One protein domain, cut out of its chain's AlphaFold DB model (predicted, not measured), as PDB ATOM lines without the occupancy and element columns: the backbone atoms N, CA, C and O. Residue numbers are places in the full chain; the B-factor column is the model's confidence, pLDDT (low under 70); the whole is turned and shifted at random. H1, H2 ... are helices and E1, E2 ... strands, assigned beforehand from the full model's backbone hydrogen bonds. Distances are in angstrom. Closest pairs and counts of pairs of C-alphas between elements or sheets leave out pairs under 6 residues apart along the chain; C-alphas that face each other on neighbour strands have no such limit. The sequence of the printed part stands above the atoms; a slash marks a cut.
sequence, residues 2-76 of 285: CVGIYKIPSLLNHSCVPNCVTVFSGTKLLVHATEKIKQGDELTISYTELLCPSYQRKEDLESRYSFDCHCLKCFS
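What this domain is: This is residues 2 to 76 of the 285 residues of the protein "Histone-lysine N-methyltransferase SMYD3" of Stylophora pistillata (UniProt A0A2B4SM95). This is a domain of little regular structure: a two-stranded hairpin, E1 and E2, at one end, helices H1 and H2 at the other, and long loops between. Within the loops, residues 13 to 14 pair in parallel with residues 44 to 45. The 75 printed residues hold E1, E2, H1, H2 in that order; the sheet is antiparallel and the class mixed, with 28 residues in named elements. The whole is compact, radius of gyration of the C-alphas 13.0 A, spanning 34 by 34 by 20 A.

Where its parts are: E1, residues 20 to 25, begins at C-alpha (182.401, 231.396, 213.992) and measures 16.2 A; E2, residues 28 to 33, 16.4 A. H1 is residues 54 to 65, 15.7 A; H2, residues 72 to 75, ends at C-alpha (193.960, 232.522, 230.395).

How they stand to each other: E1 and E2 form an antiparallel hairpin at 152 degrees; N 23 and O 30 are within hydrogen-bond range at 2.9 A. H1 is apart from E1. H1 and H2 are close but not clearly touching; their closest C-alphas, Ser 54 and Cys 74, are 5.8 A apart. Every O i to N i+4 pair in H1 is within hydrogen-bond range; H2 is too short for one.

The domain as a whole: C-alphas 26 and 76 are farthest apart, 37.5 A. The printed part has no cut; the link E2 to H1 is long. No printed residue is under pLDDT 70.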
ATOM      1  N   CYS A   2     167.888 214.729 218.826       78.50
ATOM      2  CA  CYS A   2     168.425 214.090 217.617       78.50
ATOM      3  C   CYS A   2     169.924 214.400 217.513       78.50
ATOM      4  O   CYS A   2     170.331 215.511 217.841       78.50
ATOM      5  N   VAL A   3     170.735 213.443 217.055       87.62
ATOM      6  CA  VAL A   3     172.196 213.586 216.917       87.62
ATOM      7  C   VAL A   3     172.590 213.408 215.450       87.62
ATOM      8  O   VAL A   3     172.061 212.528 214.773       87.62
ATOM      9  N   GLY A   4     173.512 214.240 214.957       91.44
ATOM     10  CA  GLY A   4     174.036 214.186 213.589       91.44
ATOM     11  C   GLY A   4     175.560 214.327 213.550       91.44
ATOM     12  O   GLY A   4     176.151 214.934 214.439       91.44
ATOM     13  N   ILE A   5     176.197 213.768 212.516       94.56
ATOM     14  CA  ILE A   5     177.658 213.779 212.334       94.56
ATOM     15  C   ILE A   5     178.014 214.639 211.114       94.56
ATOM     16  O   ILE A   5     177.572 214.348 210.002       94.56
ATOM     17  N   TYR A   6     178.858 215.659 211.307       96.25
ATOM     18  CA  TYR A   6     179.223 216.637 210.275       96.25
ATOM     19  C   TYR A   6     180.740 216.749 210.118       96.25
ATOM     20  O   TYR A   6     181.389 217.554 210.776       96.25
ATOM     21  N   LYS A   7     181.305 215.967 209.192       95.62
ATOM     22  CA  LYS A   7     182.763 215.783 209.056       95.62
ATOM     23  C   LYS A   7     183.565 217.081 208.899       95.62
ATOM     24  O   LYS A   7     184.611 217.204 209.514       95.62
ATOM     25  N   ILE A   8     183.100 218.018 208.067       95.12
ATOM     26  CA  ILE A   8     183.837 219.262 207.796       95.12
ATOM     27  C   ILE A   8     183.768 220.228 208.995       95.12
ATOM     28  O   ILE A   8     184.828 220.624 209.468       95.12
ATOM     29  N   PRO A   9     182.585 220.559 209.556       94.38
ATOM     30  CA  PRO A   9     182.503 221.341 210.793       94.38
ATOM     31  C   PRO A   9     183.261 220.741 211.983       94.38
ATOM     32  O   PRO A   9     183.768 221.497 212.801       94.38
ATOM     33  N   SER A  10     183.390 219.412 212.074       95.38
ATOM     34  CA  SER A  10     184.170 218.751 213.134       95.38
ATOM     35  C   SER A  10     185.677 219.039 213.092       95.38
ATOM     36  O   SER A  10     186.371 218.670 214.031       95.38
ATOM     37  N   LEU A  11     186.194 219.677 212.035       96.31
ATOM     38  CA  LEU A  11     187.587 220.138 211.967       96.31
ATOM     39  C   LEU A  11     187.813 221.480 212.687       96.31
ATOM     40  O   LEU A  11     188.957 221.862 212.900       96.31
ATOM     41  N   LEU A  12     186.746 222.221 213.004       97.75
ATOM     42  CA  LEU A  12     186.833 223.533 213.648       97.75
ATOM     43  C   LEU A  12     187.138 223.360 215.128       97.75
ATOM     44  O   LEU A  12     186.337 222.741 215.824       97.75
ATOM     45  N   ASN A  13     188.230 223.948 215.612       97.50
ATOM     46  CA  ASN A  13     188.619 223.883 217.019       97.50
ATOM     47  C   ASN A  13     187.728 224.744 217.927       97.50
ATOM     48  O   ASN A  13     186.946 225.591 217.480       97.50
ATOM     49  N   HIS A  14     187.868 224.518 219.232       97.00
ATOM     50  CA  HIS A  14     187.173 225.282 220.254       97.00
ATOM     51  C   HIS A  14     187.837 226.635 220.551       97.00
ATOM     52  O   HIS A  14     189.055 226.728 220.682       97.00
ATOM     53  N   SER A  15     187.022 227.659 220.804       95.81
ATOM     54  CA  SER A  15     187.414 228.848 221.568       95.81
ATOM     55  C   SER A  15     186.235 229.335 222.416       95.81
ATOM     56  O   SER A  15     185.095 229.321 221.949       95.81
ATOM     57  N   CYS A  16     186.485 229.820 223.641       94.69
ATOM     58  CA  CYS A  16     185.462 230.540 224.421       94.69
ATOM     59  C   CYS A  16     185.222 231.969 223.893       94.69
ATOM     60  O   CYS A  16     184.309 232.656 224.348       94.69
ATOM     61  N   VAL A  17     186.041 232.418 222.934       92.88
ATOM     62  CA  VAL A  17     185.866 233.648 222.150       92.88
ATOM     63  C   VAL A  17     185.898 233.258 220.666       92.88
ATOM     64  O   VAL A  17     186.908 233.474 219.997       92.88
ATOM     65  N   PRO A  18     184.867 232.553 220.169       95.75
ATOM     66  CA  PRO A  18     184.889 232.004 218.822       95.75
ATOM     67  C   PRO A  18     184.612 233.082 217.770       95.75
ATOM     68  O   PRO A  18     183.779 233.970 217.979       95.75
ATOM     69  N   ASN A  19     185.248 232.943 216.606       96.56
ATOM     70  CA  ASN A  19     185.019 233.809 215.443       96.56
ATOM     71  C   ASN A  19     183.973 233.252 214.462       96.56
ATOM     72  O   ASN A  19     183.591 233.927 213.500       96.56
ATOM     73  N   CYS A  20     183.481 232.039 214.720       97.62
ATOM     74  CA  CYS A  20     182.401 231.396 213.992       97.62
ATOM     75  C   CYS A  20     181.327 230.855 214.946       97.62
ATOM     76  O   CYS A  20     181.582 230.515 216.100       97.62
ATOM     77  N   VAL A  21     180.109 230.707 214.430       97.19
ATOM     78  CA  VAL A  21     179.001 230.024 215.115       97.19
ATOM     79  C   VAL A  21     178.370 228.986 214.205       97.19
ATOM     80  O   VAL A  21     178.369 229.131 212.982       97.19
ATOM     81  N   THR A  22     177.818 227.940 214.812       95.62
ATOM     82  CA  THR A  22     177.079 226.890 214.110       95.62
ATOM     83  C   THR A  22     175.580 227.074 214.299       95.62
ATOM     84  O   THR A  22     175.116 227.209 215.431       95.62
ATOM     85  N   VAL A  23     174.818 227.018 213.210       94.94
ATOM     86  CA  VAL A  23     173.349 227.078 213.215       94.94
ATOM     87  C   VAL A  23     172.792 225.920 212.396       94.94
ATOM     88  O   VAL A  23     173.331 225.577 211.345       94.94
ATOM     89  N   PHE A  24     171.695 225.320 212.854       93.94
ATOM     90  CA  PHE A  24     171.021 224.237 212.142       93.94
ATOM     91  C   PHE A  24     169.799 224.742 211.383       93.94
ATOM     92  O   PHE A  24     168.933 225.376 211.972       93.94
ATOM     93  N   SER A  25     169.695 224.388 210.101       91.38
ATOM     94  CA  SER A  25     168.481 224.532 209.294       91.38
ATOM     95  C   SER A  25     167.980 223.145 208.895       91.38
ATOM     96  O   SER A  25     168.477 222.528 207.945       91.38
ATOM     97  N   GLY A  26     167.046 222.609 209.684       90.81
ATOM     98  CA  GLY A  26     166.706 221.187 209.632       90.81
ATOM     99  C   GLY A  26     167.942 220.335 209.938       90.81
ATOM    100  O   GLY A  26     168.566 220.494 210.980       90.81
ATOM    101  N   THR A  27     168.334 219.463 209.007       93.12
ATOM    102  CA  THR A  27     169.543 218.627 209.125       93.12
ATOM    103  C   THR A  27     170.802 219.269 208.533       93.12
ATOM    104  O   THR A  27     171.862 218.645 208.544       93.12
ATOM    105  N   LYS A  28     170.734 220.497 208.001       93.44
ATOM    106  CA  LYS A  28     171.907 221.208 207.470       93.44
ATOM    107  C   LYS A  28     172.570 222.025 208.577       93.44
ATOM    108  O   LYS A  28     171.915 222.877 209.168       93.44
ATOM    109  N   LEU A  29     173.861 221.799 208.813       95.00
ATOM    110  CA  LEU A  29     174.685 222.622 209.701       95.00
ATOM    111  C   LEU A  29     175.351 223.731 208.879       95.00
ATOM    112  O   LEU A  29     176.058 223.457 207.910       95.00
ATOM    113  N   LEU A  30     175.097 224.977 209.263       95.12
ATOM    114  CA  LEU A  30     175.668 226.186 208.685       95.12
ATOM    115  C   LEU A  30     176.718 226.749 209.645       95.12
ATOM    116  O   LEU A  30     176.473 226.816 210.848       95.12
ATOM    117  N   VAL A  31     177.871 227.159 209.117       96.88
ATOM    118  CA  VAL A  31     178.937 227.818 209.887       96.88
ATOM    119  C   VAL A  31     179.048 229.253 209.406       96.88
ATOM    120  O   VAL A  31     179.284 229.488 208.221       96.88
ATOM    121  N   HIS A  32     178.817 230.207 210.300       97.31
ATOM    122  CA  HIS A  32     178.799 231.630 209.979       97.31
ATOM    123  C   HIS A  32     179.917 232.340 210.730       97.31
ATOM    124  O   HIS A  32     180.042 232.171 211.942       97.31
ATOM    125  N   ALA A  33     180.689 233.165 210.024       97.31
ATOM    126  CA  ALA A  33     181.624 234.082 210.662       97.31
ATOM    127  C   ALA A  33     180.846 235.148 211.452       97.31
ATOM    128  O   ALA A  33     179.894 235.744 210.941       97.31
ATOM    129  N   THR A  34     181.253 235.393 212.692       96.12
ATOM    130  CA  THR A  34     180.642 236.393 213.584       96.12
ATOM    131  C   THR A  34     181.432 237.694 213.637       96.12
ATOM    132  O   THR A  34     180.944 238.699 214.159       96.12
ATOM    133  N   GLU A  35     182.620 237.708 213.043       94.38
ATOM    134  CA  GLU A  35     183.498 238.862 212.930       94.38
ATOM    135  C   GLU A  35     184.308 238.828 211.627       94.38
ATOM    136  O   GLU A  35     184.149 237.940 210.788       94.38
ATOM    137  N   LYS A  36     185.151 239.844 211.412       95.62
ATOM    138  CA  LYS A  36     186.049 239.873 210.253       95.62
ATOM    139  C   LYS A  36     187.209 238.912 210.499       95.62
ATOM    140  O   LYS A  36     187.949 239.103 211.455       95.62
ATOM    141  N   ILE A  37     187.395 237.963 209.591       96.75
ATOM    142  CA  ILE A  37     188.448 236.946 209.655       96.75
ATOM    143  C   ILE A  37     189.452 237.224 208.535       96.75
ATOM    144  O   ILE A  37     189.059 237.396 207.377       96.75
ATOM    145  N   LYS A  38     190.739 237.330 208.870       97.62
ATOM    146  CA  LYS A  38     191.813 237.539 207.893       97.62
ATOM    147  C   LYS A  38     192.287 236.200 207.337       97.62
ATOM    148  O   LYS A  38     192.115 235.145 207.939       97.62
ATOM    149  N   GLN A  39     192.919 236.241 206.167       97.25
ATOM    150  CA  GLN A  39     193.563 235.056 205.611       97.25
ATOM    151  C   GLN A  39     194.650 234.553 206.571       97.25
ATOM    152  O   GLN A  39     195.545 235.309 206.935       97.25
ATOM    153  N   GLY A  40     194.575 233.271 206.931       96.62
ATOM    154  CA  GLY A  40     195.501 232.627 207.865       96.62
ATOM    155  C   GLY A  40     195.005 232.571 209.311       96.62
ATOM    156  O   GLY A  40     195.578 231.812 210.086       96.62
ATOM    157  N   ASP A  41     193.940 233.301 209.662       96.62
ATOM    158  CA  ASP A  41     193.309 233.170 210.976       96.62
ATOM    159  C   ASP A  41     192.634 231.792 211.099       96.62
ATOM    160  O   ASP A  41     191.992 231.300 210.164       96.62
ATOM    161  N   GLU A  42     192.759 231.168 212.267       96.56
ATOM    162  CA  GLU A  42     192.075 229.916 212.576       96.56
ATOM    163  C   GLU A  42     190.565 230.143 212.740       96.56
ATOM    164  O   GLU A  42     190.134 231.107 213.372       96.56
ATOM    165  N   LEU A  43     189.749 229.234 212.202       97.62
ATOM    166  CA  LEU A  43     188.300 229.245 212.394       97.62
ATOM    167  C   LEU A  43     187.934 228.422 213.633       97.62
ATOM    168  O   LEU A  43     188.222 227.226 213.687       97.62
ATOM    169  N   THR A  44     187.253 229.041 214.594       97.38
ATOM    170  CA  THR A  44     186.886 228.404 215.867       97.38
ATOM    171  C   THR A  44     185.408 228.576 216.193       97.38
ATOM    172  O   THR A  44     184.789 229.580 215.840       97.38
ATOM    173  N   ILE A  45     184.834 227.589 216.883       97.25
ATOM    174  CA  ILE A  45     183.449 227.596 217.383       97.25
ATOM    175  C   ILE A  45     183.433 227.327 218.894       97.25
ATOM    176  O   ILE A  45     184.404 226.820 219.453       97.25
ATOM    177  N   SER A  46     182.337 227.642 219.590       96.31
ATOM    178  CA  SER A  46     182.186 227.186 220.980       96.31
ATOM    179  C   SER A  46     181.628 225.763 221.019       96.31
ATOM    180  O   SER A  46     180.689 225.442 220.297       96.31
ATOM    181  N   TYR A  47     182.191 224.916 221.881       96.00
ATOM    182  CA  TYR A  47     181.711 223.552 222.134       96.00
ATOM    183  C   TYR A  47     180.866 223.457 223.410       96.00
ATOM    184  O   TYR A  47     180.252 222.420 223.674       96.00
ATOM    185  N   THR A  48     180.872 224.531 224.199       94.75
ATOM    186  CA  THR A  48     180.291 224.619 225.536       94.75
ATOM    187  C   THR A  48     179.487 225.910 225.686       94.75
ATOM    188  O   THR A  48     179.558 226.813 224.842       94.75
ATOM    189  N   GLU A  49     178.707 225.986 226.759       92.31
ATOM    190  CA  GLU A  49     177.993 227.198 227.152       92.31
ATOM    191  C   GLU A  49     178.995 228.268 227.620       92.31
ATOM    192  O   GLU A  49     179.969 227.972 228.310       92.31
ATOM    193  N   LEU A  50     178.782 229.524 227.219       94.62
ATOM    194  CA  LEU A  50     179.648 230.647 227.583       94.62
ATOM    195  C   LEU A  50     179.152 231.389 228.829       94.62
ATOM    196  O   LEU A  50     179.951 232.054 229.489       94.62
ATOM    197  N   LEU A  51     177.863 231.269 229.173       95.38
ATOM    198  CA  LEU A  51     177.270 231.849 230.383       95.38
ATOM    199  C   LEU A  51     177.526 230.974 231.625       95.38
ATOM    200  O   LEU A  51     176.609 230.519 232.306       95.38
ATOM    201  N   CYS A  52     178.795 230.723 231.919       94.69
ATOM    202  CA  CYS A  52     179.243 230.095 233.157       94.69
ATOM    203  C   CYS A  52     180.722 230.425 233.408       94.69
ATOM    204  O   CYS A  52     181.428 230.770 232.454       94.69
ATOM    205  N   PRO A  53     181.212 230.312 234.655       94.62
ATOM    206  CA  PRO A  53     182.612 230.570 234.976       94.62
ATOM    207  C   PRO A  53     183.578 229.654 234.215       94.62
ATOM    208  O   PRO A  53     183.241 228.525 233.846       94.62
ATOM    209  N   SER A  54     184.814 230.111 234.027       94.50
ATOM    210  CA  SER A  54     185.847 229.399 233.270       94.50
ATOM    211  C   SER A  54     186.120 227.985 233.779       94.50
ATOM    212  O   SER A  54     186.323 227.090 232.959       94.50
ATOM    213  N   TYR A  55     186.061 227.749 235.094       92.88
ATOM    214  CA  TYR A  55     186.286 226.416 235.656       92.88
ATOM    215  C   TYR A  55     185.229 225.404 235.186       92.88
ATOM    216  O   TYR A  55     185.584 224.271 234.874       92.88
ATOM    217  N   GLN A  56     183.961 225.819 235.043       94.75
ATOM    218  CA  GLN A  56     182.890 224.949 234.534       94.75
ATOM    219  C   GLN A  56     183.074 224.661 233.047       94.75
ATOM    220  O   GLN A  56     182.873 223.533 232.606       94.75
ATOM    221  N   ARG A  57     183.497 225.668 232.270       95.81
ATOM    222  CA  ARG A  57     183.820 225.475 230.849       95.81
ATOM    223  C   ARG A  57     184.966 224.482 230.685       95.81
ATOM    224  O   ARG A  57     184.865 223.578 229.868       95.81
ATOM    225  N   LYS A  58     186.039 224.621 231.470       95.06
ATOM    226  CA  LYS A  58     187.186 223.699 231.439       95.06
ATOM    227  C   LYS A  58     186.793 222.276 231.832       95.06
ATOM    228  O   LYS A  58     187.196 221.344 231.151       95.06
ATOM    229  N   GLU A  59     185.966 222.110 232.863       95.81
ATOM    230  CA  GLU A  59     185.448 220.798 233.273       95.81
ATOM    231  C   GLU A  59     184.586 220.136 232.177       95.81
ATOM    232  O   GLU A  59     184.770 218.955 231.870       95.81
ATOM    233  N   ASP A  60     183.679 220.883 231.531       95.81
ATOM    234  CA  ASP A  60     182.863 220.374 230.413       95.81
ATOM    235  C   ASP A  60     183.730 219.999 229.198       95.81
ATOM    236  O   ASP A  60     183.509 218.965 228.566       95.81
ATOM    237  N   LEU A  61     184.750 220.804 228.889       97.31
ATOM    238  CA  LEU A  61     185.662 220.539 227.776       97.31
ATOM    239  C   LEU A  61     186.552 219.320 228.034       97.31
ATOM    240  O   LEU A  61     186.654 218.454 227.167       97.31
ATOM    241  N   GLU A  62     187.127 219.200 229.229       97.12
ATOM    242  CA  GLU A  62     187.966 218.060 229.598       97.12
ATOM    243  C   GLU A  62     187.156 216.757 229.617       97.12
ATOM    244  O   GLU A  62     187.550 215.760 229.012       97.12
ATOM    245  N   SER A  63     185.971 216.771 230.236       97.12
ATOM    246  CA  SER A  63     185.136 215.570 230.362       97.12
ATOM    247  C   SER A  63     184.603 215.045 229.024       97.12
ATOM    248  O   SER A  63     184.414 213.836 228.875       97.12
ATOM    249  N   ARG A  64     184.359 215.922 228.041       96.25
ATOM    250  CA  ARG A  64     183.739 215.549 226.755       96.25
ATOM    251  C   ARG A  64     184.702 215.482 225.579       96.25
ATOM    252  O   ARG A  64     184.423 214.760 224.624       96.25
ATOM    253  N   TYR A  65     185.780 216.257 225.622       96.44
ATOM    254  CA  TYR A  65     186.708 216.433 224.505       96.44
ATOM    255  C   TYR A  65     188.175 216.208 224.901       96.44
ATOM    256  O   TYR A  65     189.027 216.222 224.015       96.44
ATOM    257  N   SER A  66     188.465 215.965 226.187       96.81
ATOM    258  CA  SER A  66     189.795 215.598 226.701       96.81
ATOM    259  C   SER A  66     190.894 216.605 226.349       96.81
ATOM    260  O   SER A  66     191.970 216.226 225.879       96.81
ATOM    261  N   PHE A  67     190.605 217.897 226.533       96.50
ATOM    262  CA  PHE A  67     191.598 218.961 226.431       96.50
ATOM    263  C   PHE A  67     191.317 220.107 227.413       96.50
ATOM    264  O   PHE A  67     190.163 220.434 227.699       96.50
ATOM    265  N   ASP A  68     192.384 220.806 227.817       94.12
ATOM    266  CA  ASP A  68     192.292 222.060 228.569       94.12
ATOM    267  C   ASP A  68     192.331 223.286 227.639       94.12
ATOM    268  O   ASP A  68     193.180 223.419 226.747       94.12
ATOM    269  N   CYS A  69     191.397 224.211 227.849       94.69
ATOM    270  CA  CYS A  69     191.243 225.397 227.018       94.69
ATOM    271  C   CYS A  69     192.149 226.538 227.492       94.69
ATOM    272  O   CYS A  69     192.010 227.045 228.607       94.69
ATOM    273  N   HIS A  70     192.996 227.018 226.582       92.00
ATOM    274  CA  HIS A  70     193.974 228.083 226.826       92.00
ATOM    275  C   HIS A  70     193.649 229.388 226.078       92.00
ATOM    276  O   HIS A  70     194.524 230.226 225.865       92.00
ATOM    277  N   CYS A  71     192.397 229.576 225.638       91.06
ATOM    278  CA  CYS A  71     191.990 230.810 224.958       91.06
ATOM    279  C   CYS A  71     192.067 232.034 225.893       91.06
ATOM    280  O   CYS A  71     192.113 231.891 227.115       91.06
ATOM    281  N   LEU A  72     191.995 233.249 225.332       85.56
ATOM    282  CA  LEU A  72     192.117 234.509 226.082       85.56
ATOM    283  C   LEU A  72     191.195 234.580 227.317       85.56
ATOM    284  O   LEU A  72     191.648 234.953 228.398       85.56
ATOM    285  N   LYS A  73     189.932 234.144 227.181       87.81
ATOM    286  CA  LYS A  73     188.957 234.093 228.290       87.81
ATOM    287  C   LYS A  73     189.338 233.108 229.399       87.81
ATOM    288  O   LYS A  73     188.986 233.322 230.552       87.81
ATOM    289  N   CYS A  74     190.013 232.012 229.062       88.25
ATOM    290  CA  CYS A  74     190.439 230.996 230.026       88.25
ATOM    291  C   CYS A  74     191.837 231.264 230.601       88.25
ATOM    292  O   CYS A  74     192.180 230.683 231.630       88.25
ATOM    293  N   PHE A  75     192.629 232.120 229.946       83.06
ATOM    294  CA  PHE A  75     193.960 232.522 230.395       83.06
ATOM    295  C   PHE A  75     193.911 233.615 231.473       83.06
ATOM    296  O   PHE A  75     194.696 233.573 232.413       83.06
ATOM    297  N   SER A  76     192.970 234.563 231.376       80.19
ATOM    298  CA  SER A  76     192.796 235.644 232.359       80.19
ATOM    299  C   SER A  76     191.348 235.734 232.871       80.19
ATOM    300  O   SER A  76     190.661 236.718 232.599       80.19
TER     301      SER A  76